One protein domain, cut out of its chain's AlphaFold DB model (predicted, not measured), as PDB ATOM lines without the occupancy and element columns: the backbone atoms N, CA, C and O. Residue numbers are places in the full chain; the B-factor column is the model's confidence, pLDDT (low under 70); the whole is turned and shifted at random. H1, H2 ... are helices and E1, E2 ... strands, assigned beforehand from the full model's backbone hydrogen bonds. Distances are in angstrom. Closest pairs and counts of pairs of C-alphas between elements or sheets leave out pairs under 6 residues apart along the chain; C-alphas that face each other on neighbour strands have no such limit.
ATOM      1  N   PHE A  33     -35.252  -6.399 -26.562       63.34
ATOM      2  CA  PHE A  33     -34.432  -5.220 -26.881       63.34
ATOM      3  C   PHE A  33     -35.280  -3.967 -27.187       63.34
ATOM      4  O   PHE A  33     -34.747  -2.888 -27.444       63.34
ATOM      5  N   PHE A  34     -36.608  -4.112 -27.186       73.44
ATOM      6  CA  PHE A  34     -37.575  -3.105 -27.590       73.44
ATOM      7  C   PHE A  34     -38.826  -3.165 -26.718       73.44
ATOM      8  O   PHE A  34     -39.328  -4.243 -26.398       73.44
ATOM      9  N   ASP A  35     -39.386  -1.998 -26.419       81.00
ATOM     10  CA  ASP A  35     -40.732  -1.883 -25.876       81.00
ATOM     11  C   ASP A  35     -41.745  -2.224 -26.968       81.00
ATOM     12  O   ASP A  35     -41.868  -1.503 -27.962       81.00
ATOM     13  N   LEU A  36     -42.486  -3.319 -26.785       79.81
ATOM     14  CA  LEU A  36     -43.451  -3.814 -27.770       79.81
ATOM     15  C   LEU A  36     -44.505  -2.766 -28.158       79.81
ATOM     16  O   LEU A  36     -45.007  -2.810 -29.278       79.81
ATOM     17  N   ARG A  37     -44.801  -1.794 -27.281       83.25
ATOM     18  CA  ARG A  37     -45.736  -0.687 -27.563       83.25
ATOM     19  C   ARG A  37     -45.216   0.278 -28.625       83.25
ATOM     20  O   ARG A  37     -45.983   1.076 -29.156       83.25
ATOM     21  N   THR A  38     -43.914   0.243 -28.890       84.12
ATOM     22  CA  THR A  38     -43.241   1.123 -29.845       84.12
ATOM     23  C   THR A  38     -42.992   0.451 -31.190       84.12
ATOM     24  O   THR A  38     -42.617   1.124 -32.143       84.12
ATOM     25  N   LEU A  39     -43.215  -0.857 -31.299       88.25
ATOM     26  CA  LEU A  39     -42.981  -1.622 -32.518       88.25
ATOM     27  C   LEU A  39     -44.259  -1.755 -33.348       88.25
ATOM     28  O   LEU A  39     -45.348  -1.898 -32.794       88.25
ATOM     29  N   CYS A  40     -44.120  -1.788 -34.672       88.88
ATOM     30  CA  CYS A  40     -45.217  -2.247 -35.523       88.88
ATOM     31  C   CYS A  40     -45.335  -3.767 -35.377       88.88
ATOM     32  O   CYS A  40     -44.323  -4.470 -35.417       88.88
ATOM     33  N   GLN A  41     -46.553  -4.278 -35.209       84.38
ATOM     34  CA  GLN A  41     -46.784  -5.700 -34.950       84.38
ATOM     35  C   GLN A  41     -47.548  -6.379 -36.099       84.38
ATOM     36  O   GLN A  41     -48.422  -5.753 -36.702       84.38
ATOM     37  N   PRO A  42     -47.264  -7.665 -36.384       81.25
ATOM     38  CA  PRO A  42     -46.217  -8.488 -35.764       81.25
ATOM     39  C   PRO A  42     -44.802  -8.072 -36.208       81.25
ATOM     40  O   PRO A  42     -44.593  -7.754 -37.378       81.25
ATOM     41  N   LEU A  43     -43.826  -8.097 -35.290       76.06
ATOM     42  CA  LEU A  43     -42.415  -7.951 -35.666       76.06
ATOM     43  C   LEU A  43     -41.910  -9.275 -36.258       76.06
ATOM     44  O   LEU A  43     -41.538 -10.198 -35.537       76.06
ATOM     45  N   GLU A  44     -41.915  -9.374 -37.582       77.38
ATOM     46  CA  GLU A  44     -41.352 -10.516 -38.305       77.38
ATOM     47  C   GLU A  44     -39.825 -10.377 -38.393       77.38
ATOM     48  O   GLU A  44     -39.315  -9.292 -38.658       77.38
ATOM     49  N   ILE A  45     -39.076 -11.464 -38.188       74.25
ATOM     50  CA  ILE A  45     -37.608 -11.484 -38.298       74.25
ATOM     51  C   ILE A  45     -37.216 -12.567 -39.307       74.25
ATOM     52  O   ILE A  45     -37.574 -13.733 -39.143       74.25
ATOM     53  N   HIS A  46     -36.448 -12.202 -40.336       67.25
ATOM     54  CA  HIS A  46     -35.885 -13.147 -41.307       67.25
ATOM     55  C   HIS A  46     -34.375 -12.965 -41.390       67.25
ATOM     56  O   HIS A  46     -33.897 -11.848 -41.576       67.25
ATOM     57  N   GLY A  47     -33.619 -14.054 -41.215       61.28
ATOM     58  CA  GLY A  47     -32.153 -14.003 -41.212       61.28
ATOM     59  C   GLY A  47     -31.574 -13.066 -40.144       61.28
ATOM     60  O   GLY A  47     -30.569 -12.417 -40.394       61.28
ATOM     61  N   GLY A  48     -32.247 -12.924 -38.994       66.25
ATOM     62  CA  GLY A  48     -31.849 -11.989 -37.931       66.25
ATOM     63  C   GLY A  48     -32.220 -10.522 -38.181       66.25
ATOM     64  O   GLY A  48     -32.009  -9.689 -37.305       66.25
ATOM     65  N   VAL A  49     -32.824 -10.197 -39.329       68.31
ATOM     66  CA  VAL A  49     -33.217  -8.830 -39.690       68.31
ATOM     67  C   VAL A  49     -34.730  -8.645 -39.524       68.31
ATOM     68  O   VAL A  49     -35.512  -9.359 -40.169       68.31
ATOM     69  N   PRO A  50     -35.169  -7.676 -38.701       78.12
ATOM     70  CA  PRO A  50     -36.567  -7.281 -38.620       78.12
ATOM     71  C   PRO A  50     -37.128  -6.828 -39.969       78.12
ATOM     72  O   PRO A  50     -36.522  -6.034 -40.693       78.12
ATOM     73  N   GLN A  51     -38.314  -7.321 -40.290       82.44
ATOM     74  CA  GLN A  51     -39.053  -6.966 -41.487       82.44
ATOM     75  C   GLN A  51     -39.956  -5.770 -41.216       82.44
ATOM     76  O   GLN A  51     -40.636  -5.676 -40.197       82.44
ATOM     77  N   GLU A  52     -40.015  -4.870 -42.186       88.94
ATOM     78  CA  GLU A  52     -40.810  -3.642 -42.090       88.94
ATOM     79  C   GLU A  52     -42.254  -3.834 -42.549       88.94
ATOM     80  O   GLU A  52     -43.034  -2.883 -42.562       88.94
ATOM     81  N   THR A  53     -42.610  -5.048 -42.975       90.25
ATOM     82  CA  THR A  53     -43.902  -5.374 -43.584       90.25
ATOM     83  C   THR A  53     -45.068  -4.898 -42.723       90.25
ATOM     84  O   THR A  53     -46.020  -4.323 -43.250       90.25
ATOM     85  N   ALA A  54     -44.980  -5.079 -41.402       91.00
ATOM     86  CA  ALA A  54     -45.987  -4.592 -40.464       91.00
ATOM     87  C   ALA A  54     -46.102  -3.060 -40.495       91.00
ATOM     88  O   ALA A  54     -47.199  -2.535 -40.675       91.00
ATOM     89  N   CYS A  55     -44.983  -2.333 -40.420       93.69
ATOM     90  CA  CYS A  55     -45.001  -0.872 -40.475       93.69
ATOM     91  C   CYS A  55     -45.499  -0.325 -41.818       93.69
ATOM     92  O   CYS A  55     -46.231   0.662 -41.842       93.69
ATOM     93  N   LEU A  56     -45.133  -0.956 -42.938       93.94
ATOM     94  CA  LEU A  56     -45.599  -0.558 -44.270       93.94
ATOM     95  C   LEU A  56     -47.117  -0.731 -44.417       93.94
ATOM     96  O   LEU A  56     -47.767   0.092 -45.058       93.94
ATOM     97  N   LYS A  57     -47.685  -1.773 -43.796       94.00
ATOM     98  CA  LYS A  57     -49.136  -2.007 -43.744       94.00
ATOM     99  C   LYS A  57     -49.852  -1.055 -42.786       94.00
ATOM    100  O   LYS A  57     -50.954  -0.619 -43.099       94.00
ATOM    101  N   GLU A  58     -49.252  -0.742 -41.638       92.62
ATOM    102  CA  GLU A  58     -49.835   0.159 -40.633       92.62
ATOM    103  C   GLU A  58     -49.808   1.628 -41.090       92.62
ATOM    104  O   GLU A  58     -50.720   2.394 -40.783       92.62
ATOM    105  N   LEU A  59     -48.782   2.029 -41.849       92.25
ATOM    106  CA  LEU A  59     -48.517   3.425 -42.215       92.25
ATOM    107  C   LEU A  59     -48.402   3.660 -43.739       92.25
ATOM    108  O   LEU A  59     -47.487   4.367 -44.175       92.25
ATOM    109  N   PRO A  60     -49.326   3.147 -44.576       92.44
ATOM    110  CA  PRO A  60     -49.164   3.120 -46.034       92.44
ATOM    111  C   PRO A  60     -49.177   4.515 -46.676       92.44
ATOM    112  O   PRO A  60     -48.636   4.711 -47.759       92.44
ATOM    113  N   ALA A  61     -49.780   5.502 -46.007       92.56
ATOM    114  CA  ALA A  61     -49.840   6.881 -46.490       92.56
ATOM    115  C   ALA A  61     -48.538   7.663 -46.252       92.56
ATOM    116  O   ALA A  61     -48.284   8.663 -46.919       92.56
ATOM    117  N   THR A  62     -47.730   7.244 -45.275       94.62
ATOM    118  CA  THR A  62     -46.537   7.989 -44.851       94.62
ATOM    119  C   THR A  62     -45.250   7.208 -45.030       94.62
ATOM    120  O   THR A  62     -44.193   7.814 -44.962       94.62
ATOM    121  N   ILE A  63     -45.290   5.897 -45.245       96.56
ATOM    122  CA  ILE A  63     -44.086   5.081 -45.379       96.56
ATOM    123  C   ILE A  63     -44.137   4.313 -46.690       96.56
ATOM    124  O   ILE A  63     -45.146   3.704 -47.031       96.56
ATOM    125  N   ARG A  64     -43.018   4.315 -47.416       96.69
ATOM    126  CA  ARG A  64     -42.859   3.531 -48.640       96.69
ATOM    127  C   ARG A  64     -41.467   2.924 -48.712       96.69
ATOM    128  O   ARG A  64     -40.480   3.622 -48.492       96.69
ATOM    129  N   ARG A  65     -41.396   1.651 -49.091       96.38
ATOM    130  CA  ARG A  65     -40.162   0.948 -49.451       96.38
ATOM    131  C   ARG A  65     -40.131   0.741 -50.964       96.38
ATOM    132  O   ARG A  65     -41.120   0.294 -51.535       96.38
ATOM    133  N   ASP A  66     -39.017   1.085 -51.599       95.50
ATOM    134  CA  ASP A  66     -38.798   0.926 -53.041       95.50
ATOM    135  C   ASP A  66     -37.368   0.450 -53.296       95.50
ATOM    136  O   ASP A  66     -36.405   1.225 -53.221       95.50
ATOM    137  N   GLY A  67     -37.227  -0.867 -53.467       93.06
ATOM    138  CA  GLY A  67     -35.940  -1.547 -53.404       93.06
ATOM    139  C   GLY A  67     -35.189  -1.159 -52.128       93.06
ATOM    140  O   GLY A  67     -35.650  -1.395 -51.013       93.06
ATOM    141  N   ARG A  68     -34.047  -0.490 -52.298       91.75
ATOM    142  CA  ARG A  68     -33.163  -0.051 -51.205       91.75
ATOM    143  C   ARG A  68     -33.578   1.256 -50.528       91.75
ATOM    144  O   ARG A  68     -32.956   1.647 -49.548       91.75
ATOM    145  N   LYS A  69     -34.600   1.956 -51.025       96.00
ATOM    146  CA  LYS A  69     -35.006   3.273 -50.508       96.00
ATOM    147  C   LYS A  69     -36.180   3.155 -49.538       96.00
ATOM    148  O   LYS A  69     -37.262   2.724 -49.931       96.00
ATOM    149  N   LEU A  70     -35.983   3.612 -48.305       97.44
ATOM    150  CA  LEU A  70     -37.031   3.918 -47.332       97.44
ATOM    151  C   LEU A  70     -37.440   5.377 -47.504       97.44
ATOM    152  O   LEU A  70     -36.619   6.273 -47.333       97.44
ATOM    153  N   THR A  71     -38.702   5.640 -47.811       98.38
ATOM    154  CA  THR A  71     -39.261   6.995 -47.794       98.38
ATOM    155  C   THR A  71     -40.118   7.159 -46.548       98.38
ATOM    156  O   THR A  71     -41.098   6.436 -46.374       98.38
ATOM    157  N   LEU A  72     -39.755   8.124 -45.707       98.31
ATOM    158  CA  LEU A  72     -40.482   8.529 -44.512       98.31
ATOM    159  C   LEU A  72     -41.196   9.856 -44.773       98.31
ATOM    160  O   LEU A  72     -40.563  10.869 -45.063       98.31
ATOM    161  N   GLY A  73     -42.515   9.857 -44.659       98.00
ATOM    162  CA  GLY A  73     -43.369  11.031 -44.744       98.00
ATOM    163  C   GLY A  73     -43.267  11.851 -43.466       98.00
ATOM    164  O   GLY A  73     -43.404  11.319 -42.361       98.00
ATOM    165  N   LEU A  74     -43.020  13.143 -43.633       97.69
ATOM    166  CA  LEU A  74     -42.878  14.121 -42.566       97.69
ATOM    167  C   LEU A  74     -44.045  15.121 -42.585       97.69
ATOM    168  O   LEU A  74     -44.828  15.193 -43.536       97.69
ATOM    169  N   ALA A  75     -44.150  15.935 -41.537       95.06
ATOM    170  CA  ALA A  75     -45.142  17.004 -41.466       95.06
ATOM    171  C   ALA A  75     -45.021  17.990 -42.645       95.06
ATOM    172  O   ALA A  75     -43.930  18.292 -43.137       95.06
ATOM    173  N   GLY A  76     -46.167  18.518 -43.082       94.38
ATOM    174  CA  GLY A  76     -46.236  19.481 -44.185       94.38
ATOM    175  C   GLY A  76     -45.918  18.887 -45.560       94.38
ATOM    176  O   GLY A  76     -45.472  19.619 -46.437       94.38
ATOM    177  N   GLY A  77     -46.090  17.572 -45.743       94.88
ATOM    178  CA  GLY A  77     -45.869  16.890 -47.026       94.88
ATOM    179  C   GLY A  77     -44.398  16.682 -47.396       94.88
ATOM    180  O   GLY A  77     -44.100  16.208 -48.490       94.88
ATOM    181  N   LYS A  78     -43.466  17.023 -46.498       97.69
ATOM    182  CA  LYS A  78     -42.037  16.760 -46.685       97.69
ATOM    183  C   LYS A  78     -41.754  15.264 -46.581       97.69
ATOM    184  O   LYS A  78     -42.526  14.512 -45.991       97.69
ATOM    185  N   THR A  79     -40.612  14.834 -47.100       98.00
ATOM    186  CA  THR A  79     -40.157  13.447 -46.979       98.00
ATOM    187  C   THR A  79     -38.685  13.387 -46.602       98.00
ATOM    188  O   THR A  79     -37.911  14.303 -46.882       98.00
ATOM    189  N   LYS A  80     -38.296  12.290 -45.957       98.12
ATOM    190  CA  LYS A  80     -36.908  11.893 -45.748       98.12
ATOM    191  C   LYS A  80     -36.689  10.559 -46.440       98.12
ATOM    192  O   LYS A  80     -37.444   9.618 -46.212       98.12
ATOM    193  N   VAL A  81     -35.667  10.482 -47.282       98.25
ATOM    194  CA  VAL A  81     -35.293   9.243 -47.965       98.25
ATOM    195  C   VAL A  81     -34.022   8.703 -47.329       98.25
ATOM    196  O   VAL A  81     -33.025   9.413 -47.250       98.25
ATOM    197  N   ILE A  82     -34.066   7.452 -46.886       97.06
ATOM    198  CA  ILE A  82     -32.928   6.710 -46.340       97.06
ATOM    199  C   ILE A  82     -32.662   5.550 -47.297       97.06
ATOM    200  O   ILE A  82     -33.603   4.897 -47.744       97.06
ATOM    201  N   THR A  83     -31.406   5.319 -47.670       94.44
ATOM    202  CA  THR A  83     -31.057   4.327 -48.698       94.44
ATOM    203  C   THR A  83     -30.080   3.312 -48.129       94.44
ATOM    204  O   THR A  83     -29.036   3.708 -47.619       94.44
ATOM    205  N   ASP A  84     -30.405   2.023 -48.245       91.56
ATOM    206  CA  ASP A  84     -29.470   0.939 -47.934       91.56
ATOM    207  C   ASP A  84     -28.208   1.083 -48.799       91.56
ATOM    208  O   ASP A  84     -28.272   1.487 -49.971       91.56
ATOM    209  N   ALA A  85     -27.055   0.720 -48.246       86.88
ATOM    210  CA  ALA A  85     -25.801   0.741 -48.986       86.88
ATOM    211  C   ALA A  85     -25.816  -0.244 -50.180       86.88
ATOM    212  O   ALA A  85     -26.737  -1.049 -50.337       86.88
ATOM    213  N   ARG A  86     -24.873  -0.088 -51.121       69.69
ATOM    214  CA  ARG A  86     -24.905  -0.780 -52.428       69.69
ATOM    215  C   ARG A  86     -24.529  -2.250 -52.355       69.69
ATOM    216  O   ARG A  86     -25.189  -3.047 -53.013       69.69
ATOM    217  N   GLU A  87     -23.513  -2.575 -51.575       63.94
ATOM    218  CA  GLU A  87     -22.854  -3.874 -51.614       63.94
ATOM    219  C   GLU A  87     -22.669  -4.374 -50.185       63.94
ATOM    220  O   GLU A  87     -21.906  -3.823 -49.393       63.94
ATOM    221  N   CYS A  88     -23.429  -5.418 -49.869       57.22
ATOM    222  CA  CYS A  88     -23.129  -6.347 -48.790       57.22
ATOM    223  C   CYS A  88     -22.413  -7.541 -49.421       57.22
ATOM    224  O   CYS A  88     -22.949  -8.646 -49.444       57.22
ATOM    225  N   GLU A  89     -21.278  -7.287 -50.073       50.69
ATOM    226  CA  GLU A  89     -20.471  -8.356 -50.654       50.69
ATOM    227  C   GLU A  89     -19.530  -8.937 -49.590       50.69
ATOM    228  O   GLU A  89     -19.005  -8.170 -48.781       50.69
ATOM    229  N   PRO A  90     -19.281 -10.260 -49.589       53.19
ATOM    230  CA  PRO A  90     -18.387 -10.912 -48.626       53.19
ATOM    231  C   PRO A  90     -16.946 -10.377 -48.636       53.19
ATOM    232  O   PRO A  90     -16.217 -10.591 -47.676       53.19
ATOM    233  N   GLU A  91     -16.533  -9.723 -49.726       53.25
ATOM    234  CA  GLU A  91     -15.155  -9.273 -49.972       53.25
ATOM    235  C   GLU A  91     -15.007  -7.733 -49.986       53.25
ATOM    236  O   GLU A  91     -13.918  -7.213 -50.234       53.25
ATOM    237  N   GLY A  92     -16.088  -6.985 -49.726       54.34
ATOM    238  CA  GLY A  92     -16.053  -5.522 -49.617       54.34
ATOM    239  C   GLY A  92     -15.559  -5.043 -48.242       54.34
ATOM    240  O   GLY A  92     -15.532  -5.826 -47.293       54.34
ATOM    241  N   PRO A  93     -15.192  -3.754 -48.077       54.47
ATOM    242  CA  PRO A  93     -14.901  -3.209 -46.755       54.47
ATOM    243  C   PRO A  93     -16.136  -3.389 -45.863       54.47
ATOM    244  O   PRO A  93     -17.192  -2.849 -46.175       54.47
ATOM    245  N   GLU A  94     -16.016  -4.111 -44.750       52.75
ATOM    246  CA  GLU A  94     -17.127  -4.464 -43.843       52.75
ATOM    247  C   GLU A  94     -18.006  -3.255 -43.444       52.75
ATOM    248  O   GLU A  94     -19.223  -3.361 -43.276       52.75
ATOM    249  N   ALA A  95     -17.405  -2.062 -43.403       55.22
ATOM    250  CA  ALA A  95     -18.062  -0.785 -43.141       55.22
ATOM    251  C   ALA A  95     -19.076  -0.321 -44.218       55.22
ATOM    252  O   ALA A  95     -19.791   0.656 -43.988       55.22
ATOM    253  N   SER A  96     -19.158  -0.965 -45.392       63.75
ATOM    254  CA  SER A  96     -20.027  -0.536 -46.501       63.75
ATOM    255  C   SER A  96     -21.371  -1.258 -46.593       63.75
ATOM    256  O   SER A  96     -22.175  -0.885 -47.446       63.75
ATOM    257  N   CYS A  97     -21.662  -2.240 -45.735       79.81
ATOM    258  CA  CYS A  97     -22.959  -2.922 -45.710       79.81
ATOM    259  C   CYS A  97     -23.839  -2.355 -44.593       79.81
ATOM    260  O   CYS A  97     -23.701  -2.738 -43.438       79.81
ATOM    261  N   ILE A  98     -24.749  -1.436 -44.930       87.44
ATOM    262  CA  ILE A  98     -25.709  -0.873 -43.972       87.44
ATOM    263  C   ILE A  98     -27.118  -1.020 -44.529       87.44
ATOM    264  O   ILE A  98     -27.418  -0.528 -45.622       87.44
ATOM    265  N   SER A  99     -27.994  -1.651 -43.750       90.50
ATOM    266  CA  SER A  99     -29.428  -1.707 -44.032       90.50
ATOM    267  C   SER A  99     -30.235  -0.889 -43.029       90.50
ATOM    268  O   SER A  99     -29.866  -0.757 -41.861       90.50
ATOM    269  N   TYR A 100     -31.345  -0.325 -43.503       94.19
ATOM    270  CA  TYR A 100     -32.239   0.507 -42.705       94.19
ATOM    271  C   TYR A 100     -33.635  -0.093 -42.712       94.19
ATOM    272  O   TYR A 100     -34.264  -0.193 -43.774       94.19
ATOM    273  N   ARG A 101     -34.144  -0.479 -41.542       94.94
ATOM    274  CA  ARG A 101     -35.471  -1.084 -41.390       94.94
ATOM    275  C   ARG A 101     -36.297  -0.305 -40.368       94.94
ATOM    276  O   ARG A 101     -35.935  -0.208 -39.205       94.94
ATOM    277  N   LEU A 102     -37.406   0.279 -40.798       96.31
ATOM    278  CA  LEU A 102     -38.466   0.811 -39.963       96.31
ATOM    279  C   LEU A 102     -39.114  -0.334 -39.185       96.31
ATOM    280  O   LEU A 102     -39.803  -1.180 -39.750       96.31
ATOM    281  N   ILE A 103     -38.909  -0.318 -37.875       94.50
ATOM    282  CA  ILE A 103     -39.401  -1.352 -36.960       94.50
ATOM    283  C   ILE A 103     -40.516  -0.841 -36.049       94.50
ATOM    284  O   ILE A 103     -41.162  -1.625 -35.358       94.50
ATOM    285  N   GLY A 104     -40.759   0.472 -36.030       94.88
ATOM    286  CA  GLY A 104     -41.710   1.040 -35.094       94.88
ATOM    287  C   GLY A 104     -41.881   2.549 -35.151       94.88
ATOM    288  O   GLY A 104     -41.381   3.251 -36.037       94.88
ATOM    289  N   ARG A 105     -42.585   3.051 -34.141       94.44
ATOM    290  CA  ARG A 105     -42.808   4.465 -33.857       94.44
ATOM    291  C   ARG A 105     -42.786   4.713 -32.352       94.44
ATOM    292  O   ARG A 105     -43.376   3.971 -31.575       94.44
ATOM    293  N   LEU A 106     -42.147   5.804 -31.943       94.06
ATOM    294  CA  LEU A 106     -42.205   6.271 -30.563       94.06
ATOM    295  C   LEU A 106     -43.312   7.320 -30.458       94.06
ATOM    296  O   LEU A 106     -43.100   8.505 -30.744       94.06
ATOM    297  N   GLY A 107     -44.510   6.858 -30.098       89.88
ATOM    298  CA  GLY A 107     -45.722   7.676 -30.099       89.88
ATOM    299  C   GLY A 107     -46.051   8.211 -31.496       89.88
ATOM    300  O   GLY A 107     -45.968   7.495 -32.496       89.88
ATOM    301  N   ASP A 108     -46.430   9.483 -31.577       91.00
ATOM    302  CA  ASP A 108     -46.709  10.192 -32.828       91.00
ATOM    303  C   ASP A 108     -45.542  11.076 -33.299       91.00
ATOM    304  O   ASP A 108     -45.638  11.701 -34.357       91.00
ATOM    305  N   ARG A 109     -44.427  11.110 -32.561       95.31
ATOM    306  CA  ARG A 109     -43.336  12.068 -32.792       95.31
ATOM    307  C   ARG A 109     -42.164  11.508 -33.576       95.31
ATOM    308  O   ARG A 109     -41.552  12.270 -34.322       95.31
ATOM    309  N   HIS A 110     -41.857  10.216 -33.452       97.69
ATOM    310  CA  HIS A 110     -40.668   9.629 -34.086       97.69
ATOM    311  C   HIS A 110     -40.975   8.314 -34.784       97.69
ATOM    312  O   HIS A 110     -41.726   7.489 -34.270       97.69
ATOM    313  N   TYR A 111     -40.349   8.110 -35.937       97.88
ATOM    314  CA  TYR A 111     -40.143   6.779 -36.499       97.88
ATOM    315  C   TYR A 111     -38.950   6.117 -35.808       97.88
ATOM    316  O   TYR A 111     -37.996   6.806 -35.446       97.88
ATOM    317  N   ILE A 112     -38.999   4.795 -35.651       97.00
ATOM    318  CA  ILE A 112     -37.909   3.979 -35.107       97.00
ATOM    319  C   ILE A 112     -37.325   3.159 -36.253       97.00
ATOM    320  O   ILE A 112     -37.972   2.240 -36.760       97.00
ATOM    321  N   VAL A 113     -36.108   3.504 -36.667       96.81
ATOM    322  CA  VAL A 113     -35.375   2.802 -37.722       96.81
ATOM    323  C   VAL A 113     -34.242   2.015 -37.080       96.81
ATOM    324  O   VAL A 113     -33.356   2.600 -36.467       96.81
ATOM    325  N   LEU A 114     -34.256   0.695 -37.221       94.19
ATOM    326  CA  LEU A 114     -33.087  -0.130 -36.962       94.19
ATOM    327  C   LEU A 114     -32.073   0.100 -38.079       94.19
ATOM    328  O   LEU A 114     -32.400  -0.030 -39.264       94.19
ATOM    329  N   VAL A 115     -30.855   0.441 -37.685       92.44
ATOM    330  CA  VAL A 115     -29.706   0.555 -38.570       92.44
ATOM    331  C   VAL A 115     -28.814  -0.648 -38.303       92.44
ATOM    332  O   VAL A 115     -28.372  -0.860 -37.174       92.44
ATOM    333  N   SER A 116     -28.585  -1.447 -39.340       88.88
ATOM    334  CA  SER A 116     -27.814  -2.690 -39.268       88.88
ATOM    335  C   SER A 116     -26.605  -2.600 -40.203       88.88
ATOM    336  O   SER A 116     -26.698  -3.045 -41.353       88.88
ATOM    337  N   PRO A 117     -25.515  -1.953 -39.754       85.19
ATOM    338  CA  PRO A 117     -24.161  -2.207 -40.249       85.19
ATOM    339  C   PRO A 117     -23.721  -3.666 -40.014       85.19
ATOM    340  O   PRO A 117     -24.405  -4.407 -39.305       85.19
ATOM    341  N   TYR A 118     -22.570  -4.055 -40.577       78.19
ATOM    342  CA  TYR A 118     -21.934  -5.358 -40.323       78.19
ATOM    343  C   TYR A 118     -21.718  -5.618 -38.823       78.19
ATOM    344  O   TYR A 118     -22.148  -6.639 -38.293       78.19
ATOM    345  N   GLU A 119     -21.142  -4.638 -38.132       78.50
ATOM    346  CA  GLU A 119     -20.975  -4.621 -36.681       78.50
ATOM    347  C   GLU A 119     -21.664  -3.401 -36.096       78.50
ATOM    348  O   GLU A 119     -21.818  -2.390 -36.775       78.50
ATOM    349  N   CYS A 120     -22.010  -3.465 -34.811       83.75
ATOM    350  CA  CYS A 120     -22.575  -2.340 -34.073       83.75
ATOM    351  C   CYS A 120     -23.979  -1.885 -34.534       83.75
ATOM    352  O   CYS A 120     -24.165  -0.689 -34.788       83.75
ATOM    353  N   PRO A 121     -25.008  -2.757 -34.590       87.81
ATOM    354  CA  PRO A 121     -26.371  -2.304 -34.852       87.81
ATOM    355  C   PRO A 121     -26.814  -1.254 -33.826       87.81
ATOM    356  O   PRO A 121     -26.380  -1.265 -32.671       87.81
ATOM    357  N   TYR A 122     -27.662  -0.327 -34.264       92.06
ATOM    358  CA  TYR A 122     -28.189   0.746 -33.426       92.06
ATOM    359  C   TYR A 122     -29.563   1.199 -33.920       92.06
ATOM    360  O   TYR A 122     -30.015   0.849 -35.009       92.06
ATOM    361  N   VAL A 123     -30.249   1.997 -33.111       94.62
ATOM    362  CA  VAL A 123     -31.561   2.553 -33.442       94.62
ATOM    363  C   VAL A 123     -31.426   4.028 -33.770       94.62
ATOM    364  O   VAL A 123     -30.856   4.795 -33.007       94.62
ATOM    365  N   MET A 124     -32.011   4.444 -34.883       96.88
ATOM    366  CA  MET A 124     -32.149   5.838 -35.270       96.88
ATOM    367  C   MET A 124     -33.604   6.274 -35.086       96.88
ATOM    368  O   MET A 124     -34.515   5.795 -35.771       96.88
ATOM    369  N   LEU A 125     -33.831   7.216 -34.174       97.62
ATOM    370  CA  LEU A 125     -35.099   7.924 -34.059       97.62
ATOM    371  C   LEU A 125     -35.145   9.047 -35.087       97.62
ATOM    372  O   LEU A 125     -34.306   9.942 -35.061       97.62
ATOM    373  N   VAL A 126     -36.160   9.043 -35.948       98.38
ATOM    374  CA  VAL A 126     -36.384  10.113 -36.929       98.38
ATOM    375  C   VAL A 126     -37.605  10.923 -36.517       98.38
ATOM    376  O   VAL A 126     -38.722  10.407 -36.516       98.38
ATOM    377  N   ASN A 127     -37.421  12.204 -36.203       98.12
ATOM    378  CA  ASN A 127     -38.519  13.108 -35.882       98.12
ATOM    379  C   ASN A 127     -39.474  13.255 -37.086       98.12
ATOM    380  O   ASN A 127     -39.074  13.694 -38.162       98.12
ATOM    381  N   ARG A 128     -40.758  12.944 -36.895       96.88
ATOM    382  CA  ARG A 128     -41.803  12.947 -37.936       96.88
ATOM    383  C   ARG A 128     -42.175  14.343 -38.429       96.88
ATOM    384  O   ARG A 128     -42.793  14.479 -39.476       96.88
ATOM    385  N   ARG A 129     -41.816  15.400 -37.702       96.75
ATOM    386  CA  ARG A 129     -42.057  16.793 -38.092       96.75
ATOM    387  C   ARG A 129     -40.889  17.385 -38.875       96.75
ATOM    388  O   ARG A 129     -41.115  18.066 -39.870       96.75
ATOM    389  N   THR A 130     -39.659  17.150 -38.426       96.94
ATOM    390  CA  THR A 130     -38.462  17.839 -38.935       96.94
ATOM    391  C   THR A 130     -37.515  16.941 -39.724       96.94
ATOM    392  O   THR A 130     -36.701  17.457 -40.480       96.94
ATOM    393  N   GLY A 131     -37.599  15.619 -39.560       97.56
ATOM    394  CA  GLY A 131     -36.638  14.665 -40.116       97.56
ATOM    395  C   GLY A 131     -35.298  14.615 -39.374       97.56
ATOM    396  O   GLY A 131     -34.382  13.945 -39.855       97.56
ATOM    397  N   ALA A 132     -35.180  15.317 -38.238       97.88
ATOM    398  CA  ALA A 132     -34.005  15.274 -37.369       97.88
ATOM    399  C   ALA A 132     -33.807  13.872 -36.778       97.88
ATOM    400  O   ALA A 132     -34.786  13.178 -36.491       97.88
ATOM    401  N   GLU A 133     -32.551  13.483 -36.590       97.62
ATOM    402  CA  GLU A 133     -32.152  12.142 -36.168       97.62
ATOM    403  C   GLU A 133     -31.566  12.152 -34.753       97.62
ATOM    404  O   GLU A 133     -30.919  13.117 -34.344       97.62
TER     405      GLU A 133
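What this domain is: This is residues 33 to 133 of the 245 residues of an uncharacterized protein of Bradyrhizobium sp. (strain ORS 278) (UniProt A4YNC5). Two small three-stranded sheets, E1 E2 E3 and E4 E5 E6, make a sandwich partly face to face, with the short helix H1 beside E1 and over E4. The long link of residues 84 to 98 reaches up to 25 A from the mean of the C-alphas. The printed part has 101 residues, ordered H1 E1 E2 E3 E4 E5 E6; it is mostly strand, with 41 residues, under half, in named elements. Both sheets are antiparallel, in the orders E1 - E2 - E3 and E4 - E5 - E6. The whole is compact, with a radius of gyration of the C-alphas of 13.5 A, and spans 42 by 27 by 21 A.

Where its parts are: Residues 33 to 52 hold no named element. H1 is residues 53 to 58, from C-alpha 53 at (-43.902, -5.374, -43.584). E1 is 63 to 66, E2 69 to 73 and E3 79 to 83. E4, 99 to 106, is 20.2 A long and bends by 55 degrees at residue 103. E5, 110 to 116, is 18.5 A long; E6, 122 to 127, is 16.3 A long and ends at C-alpha 127 (-38.519, 13.108, -35.882).

How they stand to each other: Each sheet is a meander, each strand the antiparallel neighbour of the one before. N 64 and O 71 of E1 and E2 are 3.0 A apart, and N 70 and O 82 of E2 and E3 2.8 A. In the strongly twisted second sheet, N 101 and O 114 of E4 and E5 are 2.9 A apart, and N 113 and O 124 of E5 and E6 2.9 A. Between the sheets, the closest C-alphas of E3 and E4 are those of Thr 83 and Tyr 100, 7.2 A apart. H1 only grazes the first sheet. In H1 every O i to N i+4 pair is within hydrogen-bond range.

The domain as a whole: Gly 76 and Glu 91 have the C-alphas farthest apart, 42.7 A. The printed part has no cut. E3 to E4 is a long link. The mean pLDDT of the printed part is 86.6; residue 33, residues 46 to 49 and residues 86 to 96 are under 70.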